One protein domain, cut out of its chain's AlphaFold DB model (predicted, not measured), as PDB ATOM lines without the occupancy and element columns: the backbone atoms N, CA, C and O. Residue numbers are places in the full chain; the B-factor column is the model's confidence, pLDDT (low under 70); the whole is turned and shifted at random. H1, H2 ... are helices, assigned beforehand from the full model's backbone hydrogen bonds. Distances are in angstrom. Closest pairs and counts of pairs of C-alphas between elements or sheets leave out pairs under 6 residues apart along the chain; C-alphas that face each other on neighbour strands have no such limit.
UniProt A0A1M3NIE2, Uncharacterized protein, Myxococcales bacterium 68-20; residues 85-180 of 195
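This is residues 85 to 180 of the 195 residues of an uncharacterized protein of Myxococcales bacterium 68-20 (UniProt A0A1M3NIE2). One long helix, H1, forms the spine of an elongated body, with shorter helices set along it: H6 crosses its first part, H5 packs slantwise on it and runs back the opposite way, and H3 and H4 pack on its later half. H2 lies near the far end of H1 without clearly touching it. The printed part has 96 residues, with six named helices in the order H1 to H6 and no named strand; its class is all helix. It is compact, with a radius of gyration of the C-alphas of 13.7 A and spans of 42 by 26 by 21 A.

H1, residues 85 to 107, begins at C-alpha 85 (-54.090, -20.425, -5.999) and is 32.4 A long. H2 is residues 115 to 124, 14.2 A; H3 residues 131 to 137, 10.1 A; H4 residues 141 to 145, 6.0 A; H5 residues 152 to 164, 19.0 A. H6, residues 168 to 176, 12.1 A, ends at C-alpha 176 (-43.873, -26.821, -8.903).

H1 is the hub. Its residues 95 to 103 touch H3, about perpendicular at 86 degrees; the closest C-alphas, Gly 99 and Ala 134, are 3.7 A apart. H5 touches H1 at a steep tilt of 43 degrees, opposite ways, closest at C-alphas Phe 96 and Val 156, 5.7 A. H6 touches residues 85 to 93 of H1, closest at C-alphas Trp 86 and Leu 174, 4.7 A. H4 touches residues 100 to 107 of H1, closest at C-alphas Lys 104 and Ile 144, 6.1 A. H2 and H5 are apart. Every O i to N i+4 pair is within hydrogen-bond range in H1, H2, H4, H5 and H6; H3 has 1 of 3, and 3 of 4 O i to N i+3 pairs.

The C-alphas farthest apart, Ala 116 and His 180, are 44.7 A apart. The printed part has no cut and no long link. Residues 178 to 180 have pLDDT under 70.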
ATOM      1  N   PRO A  85     -54.982 -20.200  -7.140       93.94
ATOM      2  CA  PRO A  85     -54.090 -20.425  -5.999       93.94
ATOM      3  C   PRO A  85     -52.610 -20.572  -6.375       93.94
ATOM      4  O   PRO A  85     -51.734 -20.099  -5.647       93.94
ATOM      5  N   TRP A  86     -52.313 -21.174  -7.532       94.31
ATOM      6  CA  TRP A  86     -50.939 -21.361  -8.000       94.31
ATOM      7  C   TRP A  86     -50.228 -20.027  -8.277       94.31
ATOM      8  O   TRP A  86     -49.029 -19.913  -8.028       94.31
ATOM      9  N   MET A  87     -50.957 -18.998  -8.729       95.56
ATOM     10  CA  MET A  87     -50.396 -17.670  -9.007       95.56
ATOM     11  C   MET A  87     -49.953 -17.002  -7.708       95.56
ATOM     12  O   MET A  87     -48.836 -16.495  -7.602       95.56
ATOM     13  N   VAL A  88     -50.819 -17.059  -6.693       95.12
ATOM     14  CA  VAL A  88     -50.548 -16.509  -5.360       95.12
ATOM     15  C   VAL A  88     -49.378 -17.253  -4.709       95.12
ATOM     16  O   VAL A  88     -48.470 -16.621  -4.163       95.12
ATOM     17  N   ALA A  89     -49.346 -18.584  -4.826       95.62
ATOM     18  CA  ALA A  89     -48.256 -19.409  -4.315       95.62
ATOM     19  C   ALA A  89     -46.916 -19.131  -5.012       95.62
ATOM     20  O   ALA A  89     -45.906 -18.999  -4.323       95.62
ATOM     21  N   GLN A  90     -46.889 -18.986  -6.341       95.44
ATOM     22  CA  GLN A  90     -45.685 -18.618  -7.102       95.44
ATOM     23  C   GLN A  90     -45.145 -17.247  -6.680       95.44
ATOM     24  O   GLN A  90     -43.951 -17.115  -6.416       95.44
ATOM     25  N   ILE A  91     -46.013 -16.237  -6.559       95.75
ATOM     26  CA  ILE A  91     -45.619 -14.887  -6.124       95.75
ATOM     27  C   ILE A  91     -45.008 -14.932  -4.719       95.75
ATOM     28  O   ILE A  91     -43.904 -14.421  -4.500       95.75
ATOM     29  N   ALA A  92     -45.690 -15.590  -3.776       96.31
ATOM     30  CA  ALA A  92     -45.194 -15.755  -2.414       96.31
ATOM     31  C   ALA A  92     -43.857 -16.511  -2.394       96.31
ATOM     32  O   ALA A  92     -42.920 -16.096  -1.711       96.31
ATOM     33  N   PHE A  93     -43.745 -17.585  -3.177       96.75
ATOM     34  CA  PHE A  93     -42.534 -18.385  -3.272       96.75
ATOM     35  C   PHE A  93     -41.338 -17.567  -3.755       96.75
ATOM     36  O   PHE A  93     -40.322 -17.556  -3.066       96.75
ATOM     37  N   HIS A  94     -41.448 -16.837  -4.873       96.88
ATOM     38  CA  HIS A  94     -40.330 -16.030  -5.388       96.88
ATOM     39  C   HIS A  94     -39.894 -14.968  -4.390       96.88
ATOM     40  O   HIS A  94     -38.701 -14.819  -4.128       96.88
ATOM     41  N   ARG A  95     -40.861 -14.284  -3.769       96.69
ATOM     42  CA  ARG A  95     -40.599 -13.279  -2.737       96.69
ATOM     43  C   ARG A  95     -39.816 -13.875  -1.564       96.69
ATOM     44  O   ARG A  95     -38.769 -13.352  -1.185       96.69
ATOM     45  N   PHE A  96     -40.284 -14.988  -1.003       97.75
ATOM     46  CA  PHE A  96     -39.607 -15.630   0.125       97.75
ATOM     47  C   PHE A  96     -38.277 -16.273  -0.273       97.75
ATOM     48  O   PHE A  96     -37.327 -16.216   0.505       97.75
ATOM     49  N   ALA A  97     -38.164 -16.836  -1.475       97.62
ATOM     50  CA  ALA A  97     -36.923 -17.418  -1.969       97.62
ATOM     51  C   ALA A  97     -35.833 -16.354  -2.140       97.62
ATOM     52  O   ALA A  97     -34.718 -16.558  -1.654       97.62
ATOM     53  N   ARG A  98     -36.156 -15.201  -2.746       97.69
ATOM     54  CA  ARG A  98     -35.228 -14.064  -2.858       97.69
ATOM     55  C   ARG A  98     -34.750 -13.605  -1.485       97.69
ATOM     56  O   ARG A  98     -33.546 -13.508  -1.262       97.69
ATOM     57  N   GLY A  99     -35.677 -13.409  -0.546       97.75
ATOM     58  CA  GLY A  99     -35.336 -13.007   0.817       97.75
ATOM     59  C   GLY A  99     -34.454 -14.028   1.535       97.75
ATOM     60  O   GLY A  99     -33.433 -13.664   2.113       97.75
ATOM     61  N   ALA A 100     -34.790 -15.316   1.453       98.00
ATOM     62  CA  ALA A 100     -34.027 -16.384   2.091       98.00
ATOM     63  C   ALA A 100     -32.604 -16.495   1.518       98.00
ATOM     64  O   ALA A 100     -31.645 -16.634   2.278       98.00
ATOM     65  N   LEU A 101     -32.453 -16.405   0.192       97.31
ATOM     66  CA  LEU A 101     -31.154 -16.437  -0.487       97.31
ATOM     67  C   LEU A 101     -30.310 -15.200  -0.161       97.31
ATOM     68  O   LEU A 101     -29.129 -15.343   0.164       97.31
ATOM     69  N   ALA A 102     -30.905 -14.004  -0.176       97.62
ATOM     70  CA  ALA A 102     -30.224 -12.766   0.197       97.62
ATOM     71  C   ALA A 102     -29.736 -12.811   1.652       97.62
ATOM     72  O   ALA A 102     -28.566 -12.521   1.921       97.62
ATOM     73  N   THR A 103     -30.582 -13.274   2.578       98.19
ATOM     74  CA  THR A 103     -30.215 -13.497   3.984       98.19
ATOM     75  C   THR A 103     -29.100 -14.532   4.113       98.19
ATOM     76  O   THR A 103     -28.119 -14.295   4.818       98.19
ATOM     77  N   LYS A 104     -29.192 -15.663   3.400       97.38
ATOM     78  CA  LYS A 104     -28.167 -16.716   3.426       97.38
ATOM     79  C   LYS A 104     -26.810 -16.206   2.945       97.38
ATOM     80  O   LYS A 104     -25.796 -16.487   3.584       97.38
ATOM     81  N   ARG A 105     -26.801 -15.446   1.847       97.12
ATOM     82  CA  ARG A 105     -25.604 -14.808   1.287       97.12
ATOM     83  C   ARG A 105     -25.009 -13.810   2.273       97.12
ATOM     84  O   ARG A 105     -23.813 -13.871   2.530       97.12
ATOM     85  N   TRP A 106     -25.836 -12.953   2.873       98.06
ATOM     86  CA  TRP A 106     -25.373 -11.995   3.877       98.06
ATOM     87  C   TRP A 106     -24.771 -12.693   5.096       98.06
ATOM     88  O   TRP A 106     -23.714 -12.286   5.572       98.06
ATOM     89  N   LEU A 107     -25.390 -13.769   5.592       97.56
ATOM     90  CA  LEU A 107     -24.863 -14.535   6.723       97.56
ATOM     91  C   LEU A 107     -23.472 -15.114   6.437       97.56
ATOM     92  O   LEU A 107     -22.711 -15.285   7.385       97.56
ATOM     93  N   ALA A 108     -23.115 -15.362   5.172       96.25
ATOM     94  CA  ALA A 108     -21.772 -15.776   4.755       96.25
ATOM     95  C   ALA A 108     -21.224 -16.964   5.576       96.25
ATOM     96  O   ALA A 108     -20.082 -16.971   6.023       96.25
ATOM     97  N   GLY A 109     -22.078 -17.958   5.845       94.56
ATOM     98  CA  GLY A 109     -21.716 -19.160   6.607       94.56
ATOM     99  C   GLY A 109     -21.732 -19.017   8.134       94.56
ATOM    100  O   GLY A 109     -21.578 -20.025   8.824       94.56
ATOM    101  N   ARG A 110     -21.977 -17.820   8.686       96.25
ATOM    102  CA  ARG A 110     -22.130 -17.613  10.137       96.25
ATOM    103  C   ARG A 110     -23.331 -18.399  10.669       96.25
ATOM    104  O   ARG A 110     -24.442 -18.243  10.165       96.25
ATOM    105  N   LYS A 111     -23.096 -19.234  11.688       93.88
ATOM    106  CA  LYS A 111     -24.118 -20.100  12.316       93.88
ATOM    107  C   LYS A 111     -24.582 -19.620  13.691       93.88
ATOM    108  O   LYS A 111     -25.710 -19.903  14.070       93.88
ATOM    109  N   SER A 112     -23.729 -18.899  14.421       95.69
ATOM    110  CA  SER A 112     -24.079 -18.312  15.717       95.69
ATOM    111  C   SER A 112     -24.744 -16.955  15.506       95.69
ATOM    112  O   SER A 112     -24.111 -16.021  15.004       95.69
ATOM    113  N   ILE A 113     -26.030 -16.862  15.845       97.25
ATOM    114  CA  ILE A 113     -26.822 -15.644  15.683       97.25
ATOM    115  C   ILE A 113     -26.873 -14.900  17.014       97.25
ATOM    116  O   ILE A 113     -27.653 -15.217  17.904       97.25
ATOM    117  N   THR A 114     -26.020 -13.887  17.149       97.56
ATOM    118  CA  THR A 114     -25.988 -13.028  18.337       97.56
ATOM    119  C   THR A 114     -26.953 -11.842  18.192       97.56
ATOM    120  O   THR A 114     -27.303 -11.462  17.066       97.56
ATOM    121  N   PRO A 115     -27.345 -11.176  19.295       97.50
ATOM    122  CA  PRO A 115     -28.131  -9.940  19.228       97.50
ATOM    123  C   PRO A 115     -27.462  -8.850  18.376       97.50
ATOM    124  O   PRO A 115     -28.116  -8.196  17.563       97.50
ATOM    125  N   ALA A 116     -26.136  -8.710  18.486       97.62
ATOM    126  CA  ALA A 116     -25.360  -7.784  17.664       97.62
ATOM    127  C   ALA A 116     -25.451  -8.125  16.166       97.62
ATOM    128  O   ALA A 116     -25.610  -7.227  15.335       97.62
ATOM    129  N   LEU A 117     -25.413  -9.418  15.816       97.50
ATOM    130  CA  LEU A 117     -25.565  -9.869  14.435       97.50
ATOM    131  C   LEU A 117     -26.976  -9.591  13.897       97.50
ATOM    132  O   LEU A 117     -27.100  -9.103  12.776       97.50
ATOM    133  N   ARG A 118     -28.032  -9.823  14.689       98.12
ATOM    134  CA  ARG A 118     -29.418  -9.467  14.315       98.12
ATOM    135  C   ARG A 118     -29.581  -7.970  14.060       98.12
ATOM    136  O   ARG A 118     -30.182  -7.573  13.059       98.12
ATOM    137  N   ALA A 119     -29.012  -7.131  14.925       97.62
ATOM    138  CA  ALA A 119     -29.043  -5.683  14.746       97.62
ATOM    139  C   ALA A 119     -28.285  -5.255  13.475       97.62
ATOM    140  O   ALA A 119     -28.770  -4.416  12.713       97.62
ATOM    141  N   ALA A 120     -27.124  -5.865  13.207       97.81
ATOM    142  CA  ALA A 120     -26.359  -5.626  11.985       97.81
ATOM    143  C   ALA A 120     -27.124  -6.058  10.725       97.81
ATOM    144  O   ALA A 120     -27.151  -5.306   9.752       97.81
ATOM    145  N   PHE A 121     -27.784  -7.220  10.756       98.19
ATOM    146  CA  PHE A 121     -28.631  -7.690   9.660       98.19
ATOM    147  C   PHE A 121     -29.749  -6.696   9.364       98.19
ATOM    148  O   PHE A 121     -29.906  -6.264   8.226       98.19
ATOM    149  N   THR A 122     -30.478  -6.280  10.401       97.62
ATOM    150  CA  THR A 122     -31.608  -5.350  10.281       97.62
ATOM    151  C   THR A 122     -31.190  -4.060   9.575       97.62
ATOM    152  O   THR A 122     -31.850  -3.654   8.618       97.62
ATOM    153  N   ARG A 123     -30.052  -3.470   9.970       97.56
ATOM    154  CA  ARG A 123     -29.486  -2.288   9.296       97.56
ATOM    155  C   ARG A 123     -29.092  -2.581   7.847       97.56
ATOM    156  O   ARG A 123     -29.414  -1.797   6.962       97.56
ATOM    157  N   ALA A 124     -28.446  -3.719   7.597       97.31
ATOM    158  CA  ALA A 124     -28.012  -4.102   6.257       97.31
ATOM    159  C   ALA A 124     -29.185  -4.291   5.277       97.31
ATOM    160  O   ALA A 124     -29.026  -4.025   4.089       97.31
ATOM    161  N   THR A 125     -30.384  -4.677   5.740       97.56
ATOM    162  CA  THR A 125     -31.552  -4.848   4.847       97.56
ATOM    163  C   THR A 125     -31.945  -3.590   4.069       97.56
ATOM    164  O   THR A 125     -32.656  -3.703   3.077       97.56
ATOM    165  N   ALA A 126     -31.511  -2.398   4.490       95.94
ATOM    166  CA  ALA A 126     -31.774  -1.161   3.757       95.94
ATOM    167  C   ALA A 126     -30.945  -1.029   2.466       95.94
ATOM    168  O   ALA A 126     -31.372  -0.341   1.546       95.94
ATOM    169  N   THR A 127     -29.777  -1.673   2.394       94.88
ATOM    170  CA  THR A 127     -28.825  -1.525   1.279       94.88
ATOM    171  C   THR A 127     -28.536  -2.830   0.544       94.88
ATOM    172  O   THR A 127     -27.922  -2.816  -0.521       94.88
ATOM    173  N   LEU A 128     -28.969  -3.972   1.086       93.75
ATOM    174  CA  LEU A 128     -28.809  -5.261   0.426       93.75
ATOM    175  C   LEU A 128     -29.680  -5.364  -0.835       93.75
ATOM    176  O   LEU A 128     -30.861  -5.001  -0.791       93.75
ATOM    177  N   PRO A 129     -29.161  -5.970  -1.919       90.94
ATOM    178  CA  PRO A 129     -30.011  -6.485  -2.982       90.94
ATOM    179  C   PRO A 129     -31.073  -7.415  -2.384       90.94
ATOM    180  O   PRO A 129     -30.761  -8.243  -1.521       90.94
ATOM    181  N   GLN A 130     -32.331  -7.240  -2.804       94.56
ATOM    182  CA  GLN A 130     -33.495  -7.946  -2.246       94.56
ATOM    183  C   GLN A 130     -33.652  -7.766  -0.716       94.56
ATOM    184  O   GLN A 130     -34.173  -8.633  -0.011       94.56
ATOM    185  N   GLY A 131     -33.182  -6.634  -0.178       96.06
ATOM    186  CA  GLY A 131     -33.188  -6.339   1.255       96.06
ATOM    187  C   GLY A 131     -34.590  -6.247   1.865       96.06
ATOM    188  O   GLY A 131     -34.794  -6.668   3.007       96.06
ATOM    189  N   ALA A 132     -35.579  -5.785   1.092       96.00
ATOM    190  CA  ALA A 132     -36.981  -5.761   1.507       96.00
ATOM    191  C   ALA A 132     -37.515  -7.177   1.785       96.00
ATOM    192  O   ALA A 132     -38.150  -7.407   2.817       96.00
ATOM    193  N   GLU A 133     -37.221  -8.143   0.914       97.25
ATOM    194  CA  GLU A 133     -37.559  -9.547   1.133       97.25
ATOM    195  C   GLU A 133     -36.694 -10.194   2.216       97.25
ATOM    196  O   GLU A 133     -37.209 -10.974   3.016       97.25
ATOM    197  N   ALA A 134     -35.403  -9.860   2.291       97.88
ATOM    198  CA  ALA A 134     -34.505 -10.379   3.324       97.88
ATOM    199  C   ALA A 134     -34.999 -10.015   4.736       97.88
ATOM    200  O   ALA A 134     -34.963 -10.846   5.646       97.88
ATOM    201  N   ARG A 135     -35.549  -8.804   4.910       97.62
ATOM    202  CA  ARG A 135     -36.130  -8.331   6.177       97.62
ATOM    203  C   ARG A 135     -37.235  -9.239   6.717       97.62
ATOM    204  O   ARG A 135     -37.376  -9.338   7.932       97.62
ATOM    205  N   LEU A 136     -37.964  -9.947   5.851       96.75
ATOM    206  CA  LEU A 136     -39.007 -10.900   6.258       96.75
ATOM    207  C   LEU A 136     -38.453 -12.072   7.089       96.75
ATOM    208  O   LEU A 136     -39.216 -12.735   7.779       96.75
ATOM    209  N   PHE A 137     -37.136 -12.298   7.047       97.06
ATOM    210  CA  PHE A 137     -36.433 -13.343   7.791       97.06
ATOM    211  C   PHE A 137     -35.629 -12.809   8.984       97.06
ATOM    212  O   PHE A 137     -34.875 -13.565   9.592       97.06
ATOM    213  N   ALA A 138     -35.774 -11.532   9.360       96.12
ATOM    214  CA  ALA A 138     -35.038 -10.956  10.491       96.12
ATOM    215  C   ALA A 138     -35.318 -11.675  11.826       96.12
ATOM    216  O   ALA A 138     -34.445 -11.713  12.697       96.12
ATOM    217  N   GLY A 139     -36.509 -12.272  11.968       95.19
ATOM    218  CA  GLY A 139     -36.896 -13.108  13.106       95.19
ATOM    219  C   GLY A 139     -36.283 -14.513  13.091       95.19
ATOM    220  O   GLY A 139     -36.030 -15.063  14.157       95.19
ATOM    221  N   ASP A 140     -35.917 -15.035  11.919       95.69
ATOM    222  CA  ASP A 140     -35.646 -16.462  11.681       95.69
ATOM    223  C   ASP A 140     -34.215 -16.729  11.178       95.69
ATOM    224  O   ASP A 140     -33.962 -17.664  10.409       95.69
ATOM    225  N   LEU A 141     -33.256 -15.882  11.564       97.56
ATOM    226  CA  LEU A 141     -31.880 -15.958  11.066       97.56
ATOM    227  C   LEU A 141     -31.205 -17.301  11.367       97.56
ATOM    228  O   LEU A 141     -30.438 -17.782  10.539       97.56
ATOM    229  N   GLU A 142     -31.499 -17.928  12.504       97.44
ATOM    230  CA  GLU A 142     -30.975 -19.239  12.897       97.44
ATOM    231  C   GLU A 142     -31.440 -20.316  11.919       97.44
ATOM    232  O   GLU A 142     -30.638 -21.130  11.458       97.44
ATOM    233  N   THR A 143     -32.719 -20.276  11.540       97.12
ATOM    234  CA  THR A 143     -33.309 -21.201  10.569       97.12
ATOM    235  C   THR A 143     -32.710 -21.003   9.178       97.12
ATOM    236  O   THR A 143     -32.490 -21.975   8.460       97.12
ATOM    237  N   ILE A 144     -32.375 -19.774   8.779       97.81
ATOM    238  CA  ILE A 144     -31.677 -19.531   7.504       97.81
ATOM    239  C   ILE A 144     -30.200 -19.954   7.580       97.81
ATOM    240  O   ILE A 144     -29.650 -20.527   6.627       97.81
ATOM    241  N   ALA A 145     -29.540 -19.711   8.711       97.12
ATOM    242  CA  ALA A 145     -28.153 -20.096   8.943       97.12
ATOM    243  C   ALA A 145     -27.983 -21.620   8.907       97.12
ATOM    244  O   ALA A 145     -27.086 -22.120   8.217       97.12
ATOM    245  N   THR A 146     -28.901 -22.341   9.550       96.56
ATOM    246  CA  THR A 146     -28.902 -23.803   9.676       96.56
ATOM    247  C   THR A 146     -30.288 -24.354   9.315       96.56
ATOM    248  O   THR A 146     -31.076 -24.691  10.197       96.56
ATOM    249  N   PRO A 147     -30.620 -24.435   8.012       95.94
ATOM    250  CA  PRO A 147     -31.939 -24.878   7.583       95.94
ATOM    251  C   PRO A 147     -32.175 -26.356   7.912       95.94
ATOM    252  O   PRO A 147     -31.229 -27.152   7.845       95.94
ATOM    253  N   PRO A 148     -33.428 -26.759   8.200       91.62
ATOM    254  CA  PRO A 148     -33.780 -28.155   8.422       91.62
ATOM    255  C   PRO A 148     -33.277 -29.047   7.284       91.62
ATOM    256  O   PRO A 148     -33.441 -28.727   6.103       91.62
ATOM    257  N   ARG A 149     -32.622 -30.163   7.636       91.06
ATOM    258  CA  ARG A 149     -31.995 -31.100   6.678       91.06
ATOM    259  C   ARG A 149     -31.002 -30.434   5.703       91.06
ATOM    260  O   ARG A 149     -30.747 -30.973   4.629       91.06
ATOM    261  N   GLY A 150     -30.479 -29.252   6.034       92.94
ATOM    262  CA  GLY A 150     -29.590 -28.471   5.172       92.94
ATOM    263  C   GLY A 150     -30.275 -27.821   3.960       92.94
ATOM    264  O   GLY A 150     -29.581 -27.305   3.086       92.94
ATOM    265  N   ARG A 151     -31.614 -27.818   3.876       94.00
ATOM    266  CA  ARG A 151     -32.355 -27.387   2.677       94.00
ATOM    267  C   ARG A 151     -33.072 -26.057   2.883       94.00
ATOM    268  O   ARG A 151     -34.171 -26.003   3.420       94.00
ATOM    269  N   LEU A 152     -32.481 -24.977   2.373       95.44
ATOM    270  CA  LEU A 152     -33.057 -23.630   2.477       95.44
ATOM    271  C   LEU A 152     -34.464 -23.526   1.861       95.44
ATOM    272  O   LEU A 152     -35.335 -22.870   2.422       95.44
ATOM    273  N   MET A 153     -34.710 -24.214   0.743       93.56
ATOM    274  CA  MET A 153     -36.016 -24.178   0.072       93.56
ATOM    275  C   MET A 153     -37.141 -24.794   0.909       93.56
ATOM    276  O   MET A 153     -38.296 -24.429   0.721       93.56
ATOM    277  N   ASP A 154     -36.831 -25.660   1.875       93.69
ATOM    278  CA  ASP A 154     -37.852 -26.196   2.779       93.69
ATOM    279  C   ASP A 154     -38.346 -25.112   3.754       93.69
ATOM    280  O   ASP A 154     -39.534 -25.062   4.063       93.69
ATOM    281  N   VAL A 155     -37.471 -24.178   4.151       95.75
ATOM    282  CA  VAL A 155     -37.844 -22.984   4.934       95.75
ATOM    283  C   VAL A 155     -38.759 -22.070   4.118       95.75
ATOM    284  O   VAL A 155     -39.760 -21.569   4.627       95.75
ATOM    285  N   VAL A 156     -38.443 -21.886   2.832       96.56
ATOM    286  CA  VAL A 156     -39.253 -21.082   1.904       96.56
ATOM    287  C   VAL A 156     -40.645 -21.694   1.737       96.56
ATOM    288  O   VAL A 156     -41.639 -20.993   1.899       96.56
ATOM    289  N   HIS A 157     -40.739 -23.002   1.479       94.50
ATOM    290  CA  HIS A 157     -42.030 -23.685   1.361       94.50
ATOM    291  C   HIS A 157     -42.850 -23.620   2.648       94.50
ATOM    292  O   HIS A 157     -44.048 -23.361   2.573       94.50
ATOM    293  N   ALA A 158     -42.222 -23.796   3.815       94.62
ATOM    294  CA  ALA A 158     -42.904 -23.648   5.098       94.62
ATOM    295  C   ALA A 158     -43.469 -22.229   5.280       94.62
ATOM    296  O   ALA A 158     -44.589 -22.067   5.762       94.62
ATOM    297  N   ARG A 159     -42.742 -21.195   4.835       95.94
ATOM    298  CA  ARG A 159     -43.224 -19.808   4.891       95.94
ATOM    299  C   ARG A 159     -44.378 -19.540   3.924       95.94
ATOM    300  O   ARG A 159     -45.323 -18.848   4.299       95.94
ATOM    301  N   VAL A 160     -44.324 -20.084   2.706       96.44
ATOM    302  CA  VAL A 160     -45.443 -20.017   1.747       96.44
ATOM    303  C   VAL A 160     -46.681 -20.686   2.343       96.44
ATOM    304  O   VAL A 160     -47.739 -20.071   2.373       96.44
ATOM    305  N   ALA A 161     -46.523 -21.900   2.869       96.31
ATOM    306  CA  ALA A 161     -47.584 -22.672   3.505       96.31
ATOM    307  C   ALA A 161     -48.253 -21.894   4.647       96.31
ATOM    308  O   ALA A 161     -49.460 -21.686   4.621       96.31
ATOM    309  N   GLN A 162     -47.454 -21.343   5.569       95.31
ATOM    310  CA  GLN A 162     -47.950 -20.496   6.657       95.31
ATOM    311  C   GLN A 162     -48.679 -19.242   6.149       95.31
ATOM    312  O   GLN A 162     -49.701 -18.852   6.698       95.31
ATOM    313  N   THR A 163     -48.161 -18.595   5.102       94.75
ATOM    314  CA  THR A 163     -48.749 -17.357   4.556       94.75
ATOM    315  C   THR A 163     -50.102 -17.601   3.889       94.75
ATOM    316  O   THR A 163     -50.945 -16.703   3.860       94.75
ATOM    317  N   LEU A 164     -50.284 -18.787   3.312       94.62
ATOM    318  CA  LEU A 164     -51.492 -19.170   2.585       94.62
ATOM    319  C   LEU A 164     -52.442 -20.038   3.410       94.62
ATOM    320  O   LEU A 164     -53.502 -20.373   2.899       94.62
ATOM    321  N   ASP A 165     -52.077 -20.358   4.653       96.44
ATOM    322  CA  ASP A 165     -52.828 -21.248   5.544       96.44
ATOM    323  C   ASP A 165     -53.113 -22.624   4.909       96.44
ATOM    324  O   ASP A 165     -54.232 -23.126   4.898       96.44
ATOM    325  N   ILE A 166     -52.070 -23.217   4.322       96.38
ATOM    326  CA  ILE A 166     -52.091 -24.544   3.682       96.38
ATOM    327  C   ILE A 166     -50.925 -25.395   4.189       96.38
ATOM    328  O   ILE A 166     -50.010 -24.906   4.854       96.38
ATOM    329  N   THR A 167     -50.899 -26.677   3.839       93.62
ATOM    330  CA  THR A 167     -49.771 -27.560   4.153       93.62
ATOM    331  C   THR A 167     -48.542 -27.262   3.282       93.62
ATOM    332  O   THR A 167     -48.627 -26.766   2.156       93.62
ATOM    333  N   ALA A 168     -47.354 -27.641   3.763       89.25
ATOM    334  CA  ALA A 168     -46.123 -27.543   2.973       89.25
ATOM    335  C   ALA A 168     -46.165 -28.391   1.685       89.25
ATOM    336  O   ALA A 168     -45.539 -28.028   0.686       89.25
ATOM    337  N   ALA A 169     -46.907 -29.503   1.697       89.75
ATOM    338  CA  ALA A 169     -47.109 -30.350   0.527       89.75
ATOM    339  C   ALA A 169     -47.968 -29.644  -0.535       89.75
ATOM    340  O   ALA A 169     -47.566 -29.596  -1.698       89.75
ATOM    341  N   GLU A 170     -49.082 -29.026  -0.135       93.44
ATOM    342  CA  GLU A 170     -49.940 -28.233  -1.026       93.44
ATOM    343  C   GLU A 170     -49.196 -27.020  -1.584       93.44
ATOM    344  O   GLU A 170     -49.200 -26.799  -2.793       93.44
ATOM    345  N   ALA A 171     -48.465 -26.282  -0.741       93.25
ATOM    346  CA  ALA A 171     -47.640 -25.165  -1.193       93.25
ATOM    347  C   ALA A 171     -46.622 -25.606  -2.258       93.25
ATOM    348  O   ALA A 171     -46.425 -24.927  -3.265       93.25
ATOM    349  N   ARG A 172     -45.979 -26.764  -2.065       90.62
ATOM    350  CA  ARG A 172     -45.038 -27.321  -3.044       90.62
ATOM    351  C   ARG A 172     -45.737 -27.717  -4.346       90.62
ATOM    352  O   ARG A 172     -45.196 -27.423  -5.412       90.62
ATOM    353  N   ALA A 173     -46.908 -28.345  -4.256       90.75
ATOM    354  CA  ALA A 173     -47.706 -28.742  -5.413       90.75
ATOM    355  C   ALA A 173     -48.184 -27.526  -6.225       90.75
ATOM    356  O   ALA A 173     -48.120 -27.547  -7.450       90.75
ATOM    357  N   LEU A 174     -48.578 -26.437  -5.561       92.44
ATOM    358  CA  LEU A 174     -48.978 -25.194  -6.223       92.44
ATOM    359  C   LEU A 174     -47.808 -24.489  -6.929       92.44
ATOM    360  O   LEU A 174     -48.004 -23.896  -7.987       92.44
ATOM    361  N   VAL A 175     -46.591 -24.548  -6.374       89.00
ATOM    362  CA  VAL A 175     -45.414 -23.877  -6.960       89.00
ATOM    363  C   VAL A 175     -44.821 -24.671  -8.128       89.00
ATOM    364  O   VAL A 175     -44.550 -24.097  -9.184       89.00
ATOM    365  N   PHE A 176     -44.618 -25.981  -7.954       81.06
ATOM    366  CA  PHE A 176     -43.873 -26.821  -8.903       81.06
ATOM    367  C   PHE A 176     -44.732 -27.835  -9.667       81.06
ATOM    368  O   PHE A 176     -44.190 -28.617 -10.447       81.06
ATOM    369  N   GLY A 177     -46.050 -27.826  -9.459       75.06
ATOM    370  CA  GLY A 177     -46.930 -28.893  -9.924       75.06
ATOM    371  C   GLY A 177     -46.783 -30.165  -9.079       75.06
ATOM    372  O   GLY A 177     -45.946 -30.229  -8.167       75.06
ATOM    373  N   PRO A 178     -47.584 -31.205  -9.362       57.25
ATOM    374  CA  PRO A 178     -47.388 -32.509  -8.743       57.25
ATOM    375  C   PRO A 178     -45.955 -33.004  -9.013       57.25
ATOM    376  O   PRO A 178     -45.382 -32.689 -10.064       57.25
ATOM    377  N   PRO A 179     -45.331 -33.760  -8.089       51.09
ATOM    378  CA  PRO A 179     -44.069 -34.420  -8.381       51.09
ATOM    379  C   PRO A 179     -44.296 -35.313  -9.597       51.09
ATOM    380  O   PRO A 179     -44.996 -36.318  -9.516       51.09
ATOM    381  N   HIS A 180     -43.750 -34.912 -10.742       45.12
ATOM    382  CA  HIS A 180     -43.836 -35.722 -11.941       45.12
ATOM    383  C   HIS A 180     -43.066 -37.003 -11.616       45.12
ATOM    384  O   HIS A 180     -41.849 -36.955 -11.400       45.12
TER     385      HIS A 180